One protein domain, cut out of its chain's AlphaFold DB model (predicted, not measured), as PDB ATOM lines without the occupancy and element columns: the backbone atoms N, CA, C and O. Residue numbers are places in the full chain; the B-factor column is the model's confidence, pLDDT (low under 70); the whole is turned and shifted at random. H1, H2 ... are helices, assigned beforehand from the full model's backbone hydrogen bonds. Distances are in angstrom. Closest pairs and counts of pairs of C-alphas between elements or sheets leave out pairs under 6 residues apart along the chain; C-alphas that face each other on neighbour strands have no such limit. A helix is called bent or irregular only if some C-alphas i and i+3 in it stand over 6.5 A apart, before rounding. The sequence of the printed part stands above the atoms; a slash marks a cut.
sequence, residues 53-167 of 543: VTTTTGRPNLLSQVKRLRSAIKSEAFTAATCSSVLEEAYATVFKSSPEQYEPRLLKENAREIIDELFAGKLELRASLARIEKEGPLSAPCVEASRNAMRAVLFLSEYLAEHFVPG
ATOM      1  N   VAL A  53      53.558 -38.257  37.089       62.28
ATOM      2  CA  VAL A  53      54.560 -39.268  37.451       62.28
ATOM      3  C   VAL A  53      55.241 -39.676  36.148       62.28
ATOM      4  O   VAL A  53      54.674 -40.408  35.334       62.28
ATOM      5  N   THR A  54      56.414 -39.107  35.907       66.75
ATOM      6  CA  THR A  54      57.253 -39.455  34.769       66.75
ATOM      7  C   THR A  54      57.977 -40.755  35.068       66.75
ATOM      8  O   THR A  54      58.385 -41.008  36.203       66.75
ATOM      9  N   THR A  55      58.147 -41.591  34.053       71.50
ATOM     10  CA  THR A  55      59.032 -42.751  34.149       71.50
ATOM     11  C   THR A  55      60.486 -42.298  34.306       71.50
ATOM     12  O   THR A  55      60.807 -41.112  34.188       71.50
ATOM     13  N   THR A  56      61.400 -43.245  34.515       71.81
ATOM     14  CA  THR A  56      62.846 -42.968  34.528       71.81
ATOM     15  C   THR A  56      63.345 -42.342  33.219       71.81
ATOM     16  O   THR A  56      64.383 -41.687  33.231       71.81
ATOM     17  N   THR A  57      62.606 -42.481  32.108       75.12
ATOM     18  CA  THR A  57      62.922 -41.839  30.817       75.12
ATOM     19  C   THR A  57      62.244 -40.480  30.606       75.12
ATOM     20  O   THR A  57      62.375 -39.890  29.535       75.12
ATOM     21  N   GLY A  58      61.496 -39.970  31.592       84.12
ATOM     22  CA  GLY A  58      60.745 -38.718  31.467       84.12
ATOM     23  C   GLY A  58      59.430 -38.847  30.688       84.12
ATOM     24  O   GLY A  58      58.687 -37.871  30.584       84.12
ATOM     25  N   ARG A  59      59.108 -40.032  30.146       85.62
ATOM     26  CA  ARG A  59      57.850 -40.269  29.426       85.62
ATOM     27  C   ARG A  59      56.675 -40.414  30.399       85.62
ATOM     28  O   ARG A  59      56.853 -40.879  31.528       85.62
ATOM     29  N   PRO A  60      55.456 -40.032  29.990       88.88
ATOM     30  CA  PRO A  60      54.271 -40.272  30.798       88.88
ATOM     31  C   PRO A  60      53.978 -41.774  30.956       88.88
ATOM     32  O   PRO A  60      54.282 -42.580  30.078       88.88
ATOM     33  N   ASN A  61      53.315 -42.148  32.054       92.50
ATOM     34  CA  ASN A  61      52.785 -43.497  32.277       92.50
ATOM     35  C   ASN A  61      51.271 -43.535  31.969       92.50
ATOM     36  O   ASN A  61      50.488 -42.859  32.641       92.50
ATOM     37  N   LEU A  62      50.851 -44.312  30.959       95.00
ATOM     38  CA  LEU A  62      49.441 -44.397  30.544       95.00
ATOM     39  C   LEU A  62      48.536 -44.965  31.647       95.00
ATOM     40  O   LEU A  62      47.454 -44.432  31.878       95.00
ATOM     41  N   LEU A  63      48.980 -46.002  32.362       96.00
ATOM     42  CA  LEU A  63      48.210 -46.605  33.453       96.00
ATOM     43  C   LEU A  63      47.923 -45.581  34.558       96.00
ATOM     44  O   LEU A  63      46.783 -45.454  35.005       96.00
ATOM     45  N   SER A  64      48.929 -44.801  34.956       95.00
ATOM     46  CA  SER A  64      48.756 -43.727  35.941       95.00
ATOM     47  C   SER A  64      47.764 -42.660  35.465       95.00
ATOM     48  O   SER A  64      46.951 -42.186  36.259       95.00
ATOM     49  N   GLN A  65      47.785 -42.300  34.177       94.44
ATOM     50  CA  GLN A  65      46.823 -41.351  33.612       94.44
ATOM     51  C   GLN A  65      45.395 -41.900  33.622       94.44
ATOM     52  O   GLN A  65      44.486 -41.203  34.071       94.44
ATOM     53  N   VAL A  66      45.192 -43.151  33.200       96.62
ATOM     54  CA  VAL A  66      43.869 -43.795  33.218       96.62
ATOM     55  C   VAL A  66      43.323 -43.878  34.648       96.62
ATOM     56  O   VAL A  66      42.182 -43.483  34.886       96.62
ATOM     57  N   LYS A  67      44.147 -44.285  35.624       97.19
ATOM     58  CA  LYS A  67      43.758 -44.317  37.045       97.19
ATOM     59  C   LYS A  67      43.382 -42.934  37.582       97.19
ATOM     60  O   LYS A  67      42.418 -42.812  38.341       97.19
ATOM     61  N   ARG A  68      44.094 -41.879  37.172       95.25
ATOM     62  CA  ARG A  68      43.766 -40.492  37.537       95.25
ATOM     63  C   ARG A  68      42.420 -40.061  36.957       95.25
ATOM     64  O   ARG A  68      41.600 -39.531  37.698       95.25
ATOM     65  N   LEU A  69      42.170 -40.323  35.673       95.88
ATOM     66  CA  LEU A  69      40.890 -40.001  35.029       95.88
ATOM     67  C   LEU A  69      39.724 -40.732  35.703       95.88
ATOM     68  O   LEU A  69      38.717 -40.114  36.043       95.88
ATOM     69  N   ARG A  70      39.887 -42.031  35.984       97.38
ATOM     70  CA  ARG A  70      38.907 -42.811  36.752       97.38
ATOM     71  C   ARG A  70      38.658 -42.200  38.134       97.38
ATOM     72  O   ARG A  70      37.510 -42.090  38.555       97.38
ATOM     73  N   SER A  71      39.716 -41.783  38.830       97.56
ATOM     74  CA  SER A  71      39.607 -41.148  40.150       97.56
ATOM     75  C   SER A  71      38.872 -39.806  40.086       97.56
ATOM     76  O   SER A  71      38.045 -39.532  40.951       97.56
ATOM     77  N   ALA A  72      39.110 -39.001  39.044       97.12
ATOM     78  CA  ALA A  72      38.401 -37.744  38.823       97.12
ATOM     79  C   ALA A  72      36.894 -37.975  38.627       97.12
ATOM     80  O   ALA A  72      36.093 -37.318  39.283       97.12
ATOM     81  N   ILE A  73      36.513 -38.967  37.814       97.31
ATOM     82  CA  ILE A  73      35.109 -39.359  37.592       97.31
ATOM     83  C   ILE A  73      34.444 -39.843  38.890       97.31
ATOM     84  O   ILE A  73      33.290 -39.519  39.159       97.31
ATOM     85  N   LYS A  74      35.169 -40.615  39.707       96.81
ATOM     86  CA  LYS A  74      34.662 -41.154  40.977       96.81
ATOM     87  C   LYS A  74      34.524 -40.092  42.077       96.81
ATOM     88  O   LYS A  74      33.783 -40.305  43.033       96.81
ATOM     89  N   SER A  75      35.254 -38.985  41.969       97.25
ATOM     90  CA  SER A  75      35.315 -37.959  43.011       97.25
ATOM     91  C   SER A  75      33.977 -37.241  43.228       97.25
ATOM     92  O   SER A  75      33.149 -37.138  42.324       97.25
ATOM     93  N   GLU A  76      33.795 -36.669  44.419       96.06
ATOM     94  CA  GLU A  76      32.652 -35.793  44.726       96.06
ATOM     95  C   GLU A  76      32.664 -34.501  43.897       96.06
ATOM     96  O   GLU A  76      31.619 -33.901  43.667       96.06
ATOM     97  N   ALA A  77      33.833 -34.104  43.382       96.81
ATOM     98  CA  ALA A  77      33.964 -32.968  42.478       96.81
ATOM     99  C   ALA A  77      33.349 -33.236  41.094       96.81
ATOM    100  O   ALA A  77      33.124 -32.284  40.344       96.81
ATOM    101  N   PHE A  78      33.054 -34.495  40.743       98.00
ATOM    102  CA  PHE A  78      32.320 -34.849  39.531       98.00
ATOM    103  C   PHE A  78      30.809 -34.684  39.750       98.00
ATOM    104  O   PHE A  78      30.121 -35.569  40.274       98.00
ATOM    105  N   THR A  79      30.311 -33.517  39.345       98.00
ATOM    106  CA  THR A  79      28.946 -33.018  39.562       98.00
ATOM    107  C   THR A  79      28.282 -32.656  38.231       98.00
ATOM    108  O   THR A  79      28.924 -32.683  37.178       98.00
ATOM    109  N   ALA A  80      27.008 -32.250  38.259       97.69
ATOM    110  CA  ALA A  80      26.312 -31.735  37.075       97.69
ATOM    111  C   ALA A  80      27.073 -30.585  36.380       97.69
ATOM    112  O   ALA A  80      27.111 -30.526  35.150       97.69
ATOM    113  N   ALA A  81      27.690 -29.694  37.163       97.69
ATOM    114  CA  ALA A  81      28.380 -28.506  36.662       97.69
ATOM    115  C   ALA A  81      29.746 -28.826  36.034       97.69
ATOM    116  O   ALA A  81      30.154 -28.174  35.078       97.69
ATOM    117  N   THR A  82      30.449 -29.834  36.552       98.12
ATOM    118  CA  THR A  82      31.813 -30.183  36.121       98.12
ATOM    119  C   THR A  82      31.858 -31.345  35.130       98.12
ATOM    120  O   THR A  82      32.873 -31.518  34.455       98.12
ATOM    121  N   CYS A  83      30.763 -32.107  34.990       98.44
ATOM    122  CA  CYS A  83      30.674 -33.312  34.161       98.44
ATOM    123  C   CYS A  83      31.278 -33.144  32.756       98.44
ATOM    124  O   CYS A  83      32.177 -33.900  32.393       98.44
ATOM    125  N   SER A  84      30.819 -32.158  31.973       98.31
ATOM    126  CA  SER A  84      31.300 -31.967  30.591       98.31
ATOM    127  C   SER A  84      32.793 -31.639  30.560       98.31
ATOM    128  O   SER A  84      33.540 -32.350  29.895       98.31
ATOM    129  N   SER A  85      33.255 -30.676  31.363       97.62
ATOM    130  CA  SER A  85      34.671 -30.279  31.388       97.62
ATOM    131  C   SER A  85      35.625 -31.422  31.764       97.62
ATOM    132  O   SER A  85      36.631 -31.631  31.088       97.62
ATOM    133  N   VAL A  86      35.287 -32.221  32.784       97.44
ATOM    134  CA  VAL A  86      36.113 -33.364  33.213       97.44
ATOM    135  C   VAL A  86      36.145 -34.447  32.132       97.44
ATOM    136  O   VAL A  86      37.189 -35.047  31.872       97.44
ATOM    137  N   LEU A  87      35.011 -34.707  31.478       98.12
ATOM    138  CA  LEU A  87      34.921 -35.722  30.430       98.12
ATOM    139  C   LEU A  87      35.551 -35.282  29.111       98.12
ATOM    140  O   LEU A  87      36.084 -36.124  28.395       98.12
ATOM    141  N   GLU A  88      35.536 -33.993  28.793       97.06
ATOM    142  CA  GLU A  88      36.247 -33.430  27.645       97.06
ATOM    143  C   GLU A  88      37.763 -33.514  27.836       97.06
ATOM    144  O   GLU A  88      38.474 -33.887  26.901       97.06
ATOM    145  N   GLU A  89      38.263 -33.267  29.049       93.75
ATOM    146  CA  GLU A  89      39.671 -33.501  29.387       93.75
ATOM    147  C   GLU A  89      40.027 -34.992  29.282       93.75
ATOM    148  O   GLU A  89      41.042 -35.356  28.673       93.75
ATOM    149  N   ALA A  90      39.172 -35.871  29.818       94.31
ATOM    150  CA  ALA A  90      39.347 -37.316  29.707       94.31
ATOM    151  C   ALA A  90      39.353 -37.766  28.240       94.31
ATOM    152  O   ALA A  90      40.235 -38.519  27.829       94.31
ATOM    153  N   TYR A  91      38.418 -37.264  27.433       95.50
ATOM    154  CA  TYR A  91      38.350 -37.518  26.000       95.50
ATOM    155  C   TYR A  91      39.617 -37.037  25.294       95.50
ATOM    156  O   TYR A  91      40.238 -37.813  24.576       95.50
ATOM    157  N   ALA A  92      40.047 -35.795  25.525       91.38
ATOM    158  CA  ALA A  92      41.252 -35.246  24.915       91.38
ATOM    159  C   ALA A  92      42.499 -36.066  25.275       91.38
ATOM    160  O   ALA A  92      43.320 -36.326  24.399       91.38
ATOM    161  N   THR A  93      42.607 -36.515  26.526       90.00
ATOM    162  CA  THR A  93      43.723 -37.337  27.012       90.00
ATOM    163  C   THR A  93      43.709 -38.734  26.384       90.00
ATOM    164  O   THR A  93      44.704 -39.181  25.814       90.00
ATOM    165  N   VAL A  94      42.575 -39.434  26.453       93.44
ATOM    166  CA  VAL A  94      42.446 -40.831  26.005       93.44
ATOM    167  C   VAL A  94      42.438 -40.925  24.483       93.44
ATOM    168  O   VAL A  94      43.150 -41.745  23.914       93.44
ATOM    169  N   PHE A  95      41.665 -40.079  23.803       93.12
ATOM    170  CA  PHE A  95      41.504 -40.149  22.351       93.12
ATOM    171  C   PHE A  95      42.778 -39.753  21.607       93.12
ATOM    172  O   PHE A  95      43.080 -40.361  20.588       93.12
ATOM    173  N   LYS A  96      43.532 -38.761  22.106       90.12
ATOM    174  CA  LYS A  96      44.794 -38.311  21.488       90.12
ATOM    175  C   LYS A  96      46.014 -39.123  21.933       90.12
ATOM    176  O   LYS A  96      47.115 -38.846  21.461       90.12
ATOM    177  N   SER A  97      45.838 -40.090  22.835       90.19
ATOM    178  CA  SER A  97      46.932 -40.955  23.267       90.19
ATOM    179  C   SER A  97      47.464 -41.767  22.089       90.19
ATOM    180  O   SER A  97      46.707 -42.446  21.396       90.19
ATOM    181  N   SER A  98      48.779 -41.717  21.896       89.50
ATOM    182  CA  SER A  98      49.486 -42.469  20.859       89.50
ATOM    183  C   SER A  98      50.576 -43.328  21.500       89.50
ATOM    184  O   SER A  98      51.252 -42.837  22.407       89.50
ATOM    185  N   PRO A  99      50.790 -44.586  21.073       89.38
ATOM    186  CA  PRO A  99      51.789 -45.471  21.683       89.38
ATOM    187  C   PRO A  99      53.199 -44.879  21.744       89.38
ATOM    188  O   PRO A  99      53.941 -45.136  22.688       89.38
ATOM    189  N   GLU A 100      53.553 -44.037  20.774       89.06
ATOM    190  CA  GLU A 100      54.849 -43.372  20.656       89.06
ATOM    191  C   GLU A 100      55.118 -42.376  21.797       89.06
ATOM    192  O   GLU A 100      56.276 -42.050  22.064       89.06
ATOM    193  N   GLN A 101      54.071 -41.907  22.486       90.44
ATOM    194  CA  GLN A 101      54.177 -41.021  23.652       90.44
ATOM    195  C   GLN A 101      54.610 -41.769  24.920       90.44
ATOM    196  O   GLN A 101      55.057 -41.147  25.881       90.44
ATOM    197  N   TYR A 102      54.489 -43.095  24.933       93.19
ATOM    198  CA  TYR A 102      54.700 -43.932  26.108       93.19
ATOM    199  C   TYR A 102      55.940 -44.814  25.942       93.19
ATOM    200  O   TYR A 102      56.551 -44.888  24.874       93.19
ATOM    201  N   GLU A 103      56.360 -45.478  27.017       92.62
ATOM    202  CA  GLU A 103      57.369 -46.533  26.926       92.62
ATOM    203  C   GLU A 103      56.722 -47.837  26.429       92.62
ATOM    204  O   GLU A 103      55.852 -48.373  27.123       92.62
ATOM    205  N   PRO A 104      57.152 -48.406  25.283       92.06
ATOM    206  CA  PRO A 104      56.542 -49.621  24.733       92.06
ATOM    207  C   PRO A 104      56.570 -50.811  25.695       92.06
ATOM    208  O   PRO A 104      55.626 -51.597  25.741       92.06
ATOM    209  N   ARG A 105      57.638 -50.925  26.498       94.31
ATOM    210  CA  ARG A 105      57.768 -51.956  27.530       94.31
ATOM    211  C   ARG A 105      56.647 -51.845  28.566       94.31
ATOM    212  O   ARG A 105      55.955 -52.830  28.796       94.31
ATOM    213  N   LEU A 106      56.429 -50.653  29.124       94.69
ATOM    214  CA  LEU A 106      55.380 -50.424  30.119       94.69
ATOM    215  C   LEU A 106      53.979 -50.564  29.527       94.69
ATOM    216  O   LEU A 106      53.090 -51.057  30.216       94.69
ATOM    217  N   LEU A 107      53.766 -50.157  28.271       94.69
ATOM    218  CA  LEU A 107      52.492 -50.405  27.590       94.69
ATOM    219  C   LEU A 107      52.208 -51.902  27.491       94.69
ATOM    220  O   LEU A 107      51.114 -52.331  27.833       94.69
ATOM    221  N   LYS A 108      53.199 -52.695  27.075       95.56
ATOM    222  CA  LYS A 108      53.061 -54.147  26.957       95.56
ATOM    223  C   LYS A 108      52.826 -54.818  28.311       95.56
ATOM    224  O   LYS A 108      51.930 -55.648  28.419       95.56
ATOM    225  N   GLU A 109      53.612 -54.458  29.325       96.25
ATOM    226  CA  GLU A 109      53.507 -55.016  30.681       96.25
ATOM    227  C   GLU A 109      52.151 -54.690  31.328       96.25
ATOM    228  O   GLU A 109      51.552 -55.557  31.957       96.25
ATOM    229  N   ASN A 110      51.627 -53.479  31.109       97.38
ATOM    230  CA  ASN A 110      50.404 -53.004  31.760       97.38
ATOM    231  C   ASN A 110      49.150 -53.075  30.874       97.38
ATOM    232  O   ASN A 110      48.090 -52.639  31.310       97.38
ATOM    233  N   ALA A 111      49.217 -53.592  29.641       97.25
ATOM    234  CA  ALA A 111      48.114 -53.498  28.673       97.25
ATOM    235  C   ALA A 111      46.777 -54.022  29.219       97.25
ATOM    236  O   ALA A 111      45.750 -53.362  29.076       97.25
ATOM    237  N   ARG A 112      46.797 -55.192  29.871       97.50
ATOM    238  CA  ARG A 112      45.600 -55.803  30.472       97.50
ATOM    239  C   ARG A 112      45.042 -54.946  31.605       97.50
ATOM    240  O   ARG A 112      43.863 -54.624  31.579       97.50
ATOM    241  N   GLU A 113      45.899 -54.503  32.522       97.88
ATOM    242  CA  GLU A 113      45.486 -53.646  33.639       97.88
ATOM    243  C   GLU A 113      44.932 -52.302  33.146       97.88
ATOM    244  O   GLU A 113      43.921 -51.830  33.651       97.88
ATOM    245  N   ILE A 114      45.535 -51.705  32.113       98.12
ATOM    246  CA  ILE A 114      45.019 -50.478  31.497       98.12
ATOM    247  C   ILE A 114      43.617 -50.720  30.928       98.12
ATOM    248  O   ILE A 114      42.732 -49.893  31.132       98.12
ATOM    249  N   ILE A 115      43.393 -51.839  30.232       98.31
ATOM    250  CA  ILE A 115      42.075 -52.196  29.687       98.31
ATOM    251  C   ILE A 115      41.045 -52.406  30.809       98.31
ATOM    252  O   ILE A 115      39.919 -51.916  30.695       98.31
ATOM    253  N   ASP A 116      41.429 -53.077  31.891       98.19
ATOM    254  CA  ASP A 116      40.557 -53.307  33.044       98.19
ATOM    255  C   ASP A 116      40.206 -51.988  33.752       98.19
ATOM    256  O   ASP A 116      39.041 -51.742  34.071       98.19
ATOM    257  N   GLU A 117      41.177 -51.087  33.928       98.38
ATOM    258  CA  GLU A 117      40.967 -49.753  34.503       98.38
ATOM    259  C   GLU A 117      40.096 -48.859  33.614       98.38
ATOM    260  O   GLU A 117      39.241 -48.123  34.110       98.38
ATOM    261  N   LEU A 118      40.266 -48.949  32.294       98.44
ATOM    262  CA  LEU A 118      39.421 -48.273  31.313       98.44
ATOM    263  C   LEU A 118      37.962 -48.735  31.430       98.44
ATOM    264  O   LEU A 118      37.053 -47.905  31.501       98.44
ATOM    265  N   PHE A 119      37.724 -50.046  31.511       98.62
ATOM    266  CA  PHE A 119      36.382 -50.598  31.699       98.62
ATOM    267  C   PHE A 119      35.788 -50.243  33.062       98.62
ATOM    268  O   PHE A 119      34.635 -49.812  33.134       98.62
ATOM    269  N   ALA A 120      36.577 -50.323  34.134       98.56
ATOM    270  CA  ALA A 120      36.159 -49.856  35.449       98.56
ATOM    271  C   ALA A 120      35.786 -48.363  35.418       98.56
ATOM    272  O   ALA A 120      34.768 -47.976  35.982       98.56
ATOM    273  N   GLY A 121      36.538 -47.536  34.686       98.44
ATOM    274  CA  GLY A 121      36.205 -46.136  34.426       98.44
ATOM    275  C   GLY A 121      34.834 -45.948  33.765       98.44
ATOM    276  O   GLY A 121      34.083 -45.072  34.190       98.44
ATOM    277  N   LYS A 122      34.453 -46.797  32.797       98.38
ATOM    278  CA  LYS A 122      33.100 -46.772  32.200       98.38
ATOM    279  C   LYS A 122      32.016 -47.065  33.237       98.38
ATOM    280  O   LYS A 122      30.986 -46.391  33.253       98.38
ATOM    281  N   LEU A 123      32.239 -48.051  34.108       98.62
ATOM    282  CA  LEU A 123      31.292 -48.398  35.173       98.62
ATOM    283  C   LEU A 123      31.124 -47.245  36.176       98.62
ATOM    284  O   LEU A 123      29.995 -46.869  36.490       98.62
ATOM    285  N   GLU A 124      32.230 -46.644  36.623       98.50
ATOM    286  CA  GLU A 124      32.230 -45.503  37.552       98.50
ATOM    287  C   GLU A 124      31.595 -44.251  36.927       98.50
ATOM    288  O   GLU A 124      30.864 -43.521  37.601       98.50
ATOM    289  N   LEU A 125      31.818 -44.022  35.627       98.62
ATOM    290  CA  LEU A 125      31.163 -42.947  34.887       98.62
ATOM    291  C   LEU A 125      29.650 -43.134  34.902       98.62
ATOM    292  O   LEU A 125      28.932 -42.230  35.312       98.62
ATOM    293  N   ARG A 126      29.151 -44.320  34.546       98.31
ATOM    294  CA  ARG A 126      27.707 -44.599  34.571       98.31
ATOM    295  C   ARG A 126      27.106 -44.449  35.966       98.31
ATOM    296  O   ARG A 126      26.034 -43.862  36.098       98.31
ATOM    297  N   ALA A 127      27.796 -44.929  37.000       98.19
ATOM    298  CA  ALA A 127      27.363 -44.757  38.385       98.19
ATOM    299  C   ALA A 127      27.294 -43.271  38.781       98.19
ATOM    300  O   ALA A 127      26.349 -42.843  39.444       98.19
ATOM    301  N   SER A 128      28.262 -42.470  38.334       98.50
ATOM    302  CA  SER A 128      28.306 -41.035  38.609       98.50
ATOM    303  C   SER A 128      27.253 -40.254  37.824       98.50
ATOM    304  O   SER A 128      26.598 -39.391  38.401       98.50
ATOM    305  N   LEU A 129      26.992 -40.609  36.562       98.50
ATOM    306  CA  LEU A 129      25.865 -40.067  35.796       98.50
ATOM    307  C   LEU A 129      24.529 -40.387  36.475       98.50
ATOM    308  O   LEU A 129      23.691 -39.504  36.604       98.50
ATOM    309  N   ALA A 130      24.348 -41.613  36.977       98.06
ATOM    310  CA  ALA A 130      23.146 -41.990  37.718       98.06
ATOM    311  C   ALA A 130      23.000 -41.216  39.040       98.06
ATOM    312  O   ALA A 130      21.881 -40.913  39.448       98.06
ATOM    313  N   ARG A 131      24.109 -40.883  39.716       97.88
ATOM    314  CA  ARG A 131      24.105 -40.015  40.906       97.88
ATOM    315  C   ARG A 131      23.666 -38.597  40.549       97.88
ATOM    316  O   ARG A 131      22.718 -38.115  41.154       97.88
ATOM    317  N   ILE A 132      24.306 -37.982  39.553       98.31
ATOM    318  CA  ILE A 132      23.968 -36.635  39.067       98.31
ATOM    319  C   ILE A 132      22.499 -36.584  38.637       98.31
ATOM    320  O   ILE A 132      21.781 -35.643  38.958       98.31
ATOM    321  N   GLU A 133      22.019 -37.628  37.964       97.31
ATOM    322  CA  GLU A 133      20.659 -37.646  37.444       97.31
ATOM    323  C   GLU A 133      19.570 -37.650  38.533       97.31
ATOM    324  O   GLU A 133      18.453 -37.178  38.303       97.31
ATOM    325  N   LYS A 134      19.884 -38.144  39.739       97.00
ATOM    326  CA  LYS A 134      18.965 -38.067  40.888       97.00
ATOM    327  C   LYS A 134      18.707 -36.625  41.331       97.00
ATOM    328  O   LYS A 134      17.664 -36.370  41.925       97.00
ATOM    329  N   GLU A 135      19.629 -35.708  41.048       96.50
ATOM    330  CA  GLU A 135      19.508 -34.278  41.357       96.50
ATOM    331  C   GLU A 135      18.777 -33.511  40.240       96.50
ATOM    332  O   GLU A 135      18.197 -32.454  40.481       96.50
ATOM    333  N   GLY A 136      18.754 -34.053  39.019       96.56
ATOM    334  CA  GLY A 136      18.054 -33.488  37.866       96.56
ATOM    335  C   GLY A 136      18.531 -34.093  36.541       96.56
ATOM    336  O   GLY A 136      19.515 -34.824  36.519       96.56
ATOM    337  N   PRO A 137      17.865 -33.825  35.404       96.69
ATOM    338  CA  PRO A 137      18.308 -34.329  34.104       96.69
ATOM    339  C   PRO A 137      19.752 -33.919  33.775       96.69
ATOM    340  O   PRO A 137      20.157 -32.788  34.044       96.69
ATOM    341  N   LEU A 138      20.511 -34.815  33.137       98.06
ATOM    342  CA  LEU A 138      21.850 -34.502  32.640       98.06
ATOM    343  C   LEU A 138      21.771 -33.388  31.588       98.06
ATOM    344  O   LEU A 138      20.898 -33.395  30.717       98.06
ATOM    345  N   SER A 139      22.711 -32.444  31.641       97.81
ATOM    346  CA  SER A 139      22.827 -31.404  30.618       97.81
ATOM    347  C   SER A 139      23.266 -32.005  29.277       97.81
ATOM    348  O   SER A 139      24.011 -32.988  29.241       97.81
ATOM    349  N   ALA A 140      22.847 -31.403  28.159       96.81
ATOM    350  CA  ALA A 140      23.242 -31.877  26.829       96.81
ATOM    351  C   ALA A 140      24.777 -31.959  26.642       96.81
ATOM    352  O   ALA A 140      25.237 -33.005  26.179       96.81
ATOM    353  N   PRO A 141      25.587 -30.971  27.094       97.88
ATOM    354  CA  PRO A 141      27.047 -31.087  27.052       97.88
ATOM    355  C   PRO A 141      27.590 -32.274  27.859       97.88
ATOM    356  O   PRO A 141      28.490 -32.970  27.402       97.88
ATOM    357  N   CYS A 142      27.037 -32.555  29.047       98.31
ATOM    358  CA  CYS A 142      27.455 -33.702  29.864       98.31
ATOM    359  C   CYS A 142      27.154 -35.038  29.160       98.31
ATOM    360  O   CYS A 142      27.993 -35.941  29.159       98.31
ATOM    361  N   VAL A 143      25.989 -35.156  28.514       98.12
ATOM    362  CA  VAL A 143      25.610 -36.344  27.729       98.12
ATOM    363  C   VAL A 143      26.552 -36.552  26.540       98.12
ATOM    364  O   VAL A 143      27.044 -37.662  26.327       98.12
ATOM    365  N   GLU A 144      26.830 -35.499  25.775       97.31
ATOM    366  CA  GLU A 144      27.747 -35.544  24.633       97.31
ATOM    367  C   GLU A 144      29.178 -35.897  25.060       97.31
ATOM    368  O   GLU A 144      29.775 -36.836  24.522       97.31
ATOM    369  N   ALA A 145      29.703 -35.226  26.087       98.00
ATOM    370  CA  ALA A 145      31.028 -35.512  26.624       98.00
ATOM    371  C   ALA A 145      31.130 -36.957  27.144       98.00
ATOM    372  O   ALA A 145      32.146 -37.620  26.931       98.00
ATOM    373  N   SER A 146      30.054 -37.495  27.730       98.31
ATOM    374  CA  SER A 146      29.978 -38.900  28.153       98.31
ATOM    375  C   SER A 146      30.076 -39.865  26.977       98.31
ATOM    376  O   SER A 146      30.888 -40.789  27.017       98.31
ATOM    377  N   ARG A 147      29.312 -39.643  25.899       97.75
ATOM    378  CA  ARG A 147      29.391 -40.464  24.675       97.75
ATOM    379  C   ARG A 147      30.793 -40.430  24.066       97.75
ATOM    380  O   ARG A 147      31.347 -41.474  23.717       97.75
ATOM    381  N   ASN A 148      31.390 -39.243  23.988       96.88
ATOM    382  CA  ASN A 148      32.741 -39.058  23.467       96.88
ATOM    383  C   ASN A 148      33.780 -39.798  24.324       96.88
ATOM    384  O   ASN A 148      34.599 -40.544  23.779       96.88
ATOM    385  N   ALA A 149      33.712 -39.670  25.652       97.38
ATOM    386  CA  ALA A 149      34.594 -40.379  26.575       97.38
ATOM    387  C   ALA A 149      34.453 -41.908  26.453       97.38
ATOM    388  O   ALA A 149      35.464 -42.596  26.306       97.38
ATOM    389  N   MET A 150      33.226 -42.446  26.415       97.50
ATOM    390  CA  MET A 150      32.981 -43.887  26.226       97.50
ATOM    391  C   MET A 150      33.588 -44.407  24.915       97.50
ATOM    392  O   MET A 150      34.229 -45.462  24.898       97.50
ATOM    393  N   ARG A 151      33.452 -43.639  23.826       96.62
ATOM    394  CA  ARG A 151      34.043 -43.954  22.519       96.62
ATOM    395  C   ARG A 151      35.571 -43.945  22.551       96.62
ATOM    396  O   ARG A 151      36.197 -44.854  22.011       96.62
ATOM    397  N   ALA A 152      36.181 -42.944  23.183       96.56
ATOM    398  CA  ALA A 152      37.635 -42.873  23.310       96.56
ATOM    399  C   ALA A 152      38.193 -44.045  24.123       96.56
ATOM    400  O   ALA A 152      39.164 -44.675  23.703       96.56
ATOM    401  N   VAL A 153      37.540 -44.379  25.240       97.44
ATOM    402  CA  VAL A 153      37.890 -45.534  26.073       97.44
ATOM    403  C   VAL A 153      37.823 -46.834  25.270       97.44
ATOM    404  O   VAL A 153      38.758 -47.634  25.330       97.44
ATOM    405  N   LEU A 154      36.758 -47.031  24.484       96.94
ATOM    406  CA  LEU A 154      36.613 -48.195  23.611       96.94
ATOM    407  C   LEU A 154      37.776 -48.298  22.617       96.94
ATOM    408  O   LEU A 154      38.422 -49.341  22.543       96.94
ATOM    409  N   PHE A 155      38.074 -47.221  21.887       96.75
ATOM    410  CA  PHE A 155      39.133 -47.227  20.879       96.75
ATOM    411  C   PHE A 155      40.522 -47.455  21.467       96.75
ATOM    412  O   PHE A 155      41.291 -48.222  20.891       96.75
ATOM    413  N   LEU A 156      40.846 -46.837  22.608       97.06
ATOM    414  CA  LEU A 156      42.125 -47.080  23.273       97.06
ATOM    415  C   LEU A 156      42.220 -48.531  23.761       97.06
ATOM    416  O   LEU A 156      43.243 -49.180  23.565       97.06
ATOM    417  N   SER A 157      41.147 -49.058  24.354       97.50
ATOM    418  CA  SER A 157      41.104 -50.439  24.834       97.50
ATOM    419  C   SER A 157      41.288 -51.450  23.696       97.50
ATOM    420  O   SER A 157      42.071 -52.388  23.838       97.50
ATOM    421  N   GLU A 158      40.629 -51.234  22.555       97.12
ATOM    422  CA  GLU A 158      40.805 -52.064  21.358       97.12
ATOM    423  C   GLU A 158      42.219 -51.983  20.803       97.12
ATOM    424  O   GLU A 158      42.842 -53.014  20.566       97.12
ATOM    425  N   TYR A 159      42.755 -50.771  20.684       96.81
ATOM    426  CA  TYR A 159      44.106 -50.562  20.188       96.81
ATOM    427  C   TYR A 159      45.153 -51.296  21.039       96.81
ATOM    428  O   TYR A 159      46.037 -51.965  20.501       96.81
ATOM    429  N   LEU A 160      45.054 -51.190  22.369       96.69
ATOM    430  CA  LEU A 160      45.976 -51.856  23.288       96.69
ATOM    431  C   LEU A 160      45.859 -53.381  23.203       96.69
ATOM    432  O   LEU A 160      46.882 -54.068  23.178       96.69
ATOM    433  N   ALA A 161      44.637 -53.911  23.127       96.81
ATOM    434  CA  ALA A 161      44.405 -55.346  22.998       96.81
ATOM    435  C   ALA A 161      45.003 -55.898  21.695       96.81
ATOM    436  O   ALA A 161      45.752 -56.871  21.738       96.81
ATOM    437  N   GLU A 162      44.745 -55.230  20.565       95.12
ATOM    438  CA  GLU A 162      45.247 -55.594  19.232       95.12
ATOM    439  C   GLU A 162      46.781 -55.703  19.177       95.12
ATOM    440  O   GLU A 162      47.316 -56.561  18.473       95.12
ATOM    441  N   HIS A 163      47.499 -54.841  19.907       94.88
ATOM    442  CA  HIS A 163      48.960 -54.738  19.806       94.88
ATOM    443  C   HIS A 163      49.720 -55.473  20.908       94.88
ATOM    444  O   HIS A 163      50.840 -55.932  20.678       94.88
ATOM    445  N   PHE A 164      49.153 -55.568  22.110       96.00
ATOM    446  CA  PHE A 164      49.905 -55.997  23.289       96.00
ATOM    447  C   PHE A 164      49.365 -57.257  23.953       96.00
ATOM    448  O   PHE A 164      50.044 -57.814  24.817       96.00
ATOM    449  N   VAL A 165      48.185 -57.737  23.556       94.50
ATOM    450  CA  VAL A 165      47.563 -58.903  24.182       94.50
ATOM    451  C   VAL A 165      47.453 -60.047  23.164       94.50
ATOM    452  O   VAL A 165      46.612 -60.004  22.270       94.50
ATOM    453  N   PRO A 166      48.298 -61.090  23.270       90.50
ATOM    454  CA  PRO A 166      48.286 -62.200  22.323       90.50
ATOM    455  C   PRO A 166      47.102 -63.148  22.559       90.50
ATOM    456  O   PRO A 166      46.571 -63.235  23.668       90.50
ATOM    457  N   GLY A 167      46.750 -63.921  21.527       87.50
ATOM    458  CA  GLY A 167      45.810 -65.045  21.640       87.50
ATOM    459  C   GLY A 167      44.332 -64.657  21.706       87.50
ATOM    460  O   GLY A 167      43.523 -65.459  22.160       87.50
TER     461      GLY A 167
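What this domain is: This is residues 53 to 167 of the 543 residues of an uncharacterized protein of Bdellovibrionales bacterium GWB1_55_8 (UniProt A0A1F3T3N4). The two longest helices, H3 and H4, run side by side as a long helical hairpin, and a shorter helical hairpin, H1 and H2, covers it, with H1 on H3 and H2 on H4, so that the four make an up-and-down bundle, each helix running against the one before it in the chain. H3 is kinked near residue 111. The printed part has 115 residues, with four named helices in the order H1, H2, H3, H4 and no named strand; the class is all helix. It is compact, with a radius of gyration of the C-alphas of 14.6 A, and spans 45 by 31 by 18 A.

Where its parts are: The longest helix, H3, takes residues 104 to 135, from C-alpha 104 at (56.542, -49.621, 24.733) to C-alpha 135 at (19.508, -34.278, 41.357), 43.4 A from first to last C-alpha. It is irregular: C-alphas 109 and 112 are 7.9 A apart, and there is a kink of 63 degrees near residue 111. H4, residues 140 to 164, measures 36.1 A and ends with C-alpha 164 at (49.905, -55.997, 23.289). H1, residues 62 to 74, measures 18.4 A and begins with C-alpha 62 at (49.441, -44.397, 30.544). H2, residues 83 to 95, measures 17.4 A.

How they stand to each other: H3 and H4 form a helical hairpin; they touch at a shallow tilt of 21 degrees, opposite ways, and their closest C-alphas, those of Lys 108 and Phe 164, are 5.2 A apart. H3 touches H1 at a shallow tilt of 9 degrees, the same way; the closest C-alphas are those of Arg 70 and Gly 121, at 4.9 A. H4 touches H2 at a shallow tilt of 24 degrees, the same way; the closest C-alphas are those of Ser 84 and Cys 142, at 4.3 A. H1 and H2 form the other helical hairpin; they touch at a shallow tilt of 14 degrees, opposite ways, with the C-alphas of Leu 69 and Ala 90 closest at 6.2 A. H2 and H3 are near each other, with 6 pairs of C-alphas within 10 A. H1 and H4 are apart. In H1, H2 and H4 every O i to N i+4 pair is within hydrogen-bond range; in H3 25 of 28 are.

The domain as a whole: The two C-alphas farthest apart, those of Thr 57 and Gly 136, are 46.2 A apart. The printed part has no cut. The link from H3 to H4 is tight, those from H1 to H2 and from H2 to H3 are short, and no link is long. The mean pLDDT of the printed part is 94.8; residues 53 to 54 are under 70.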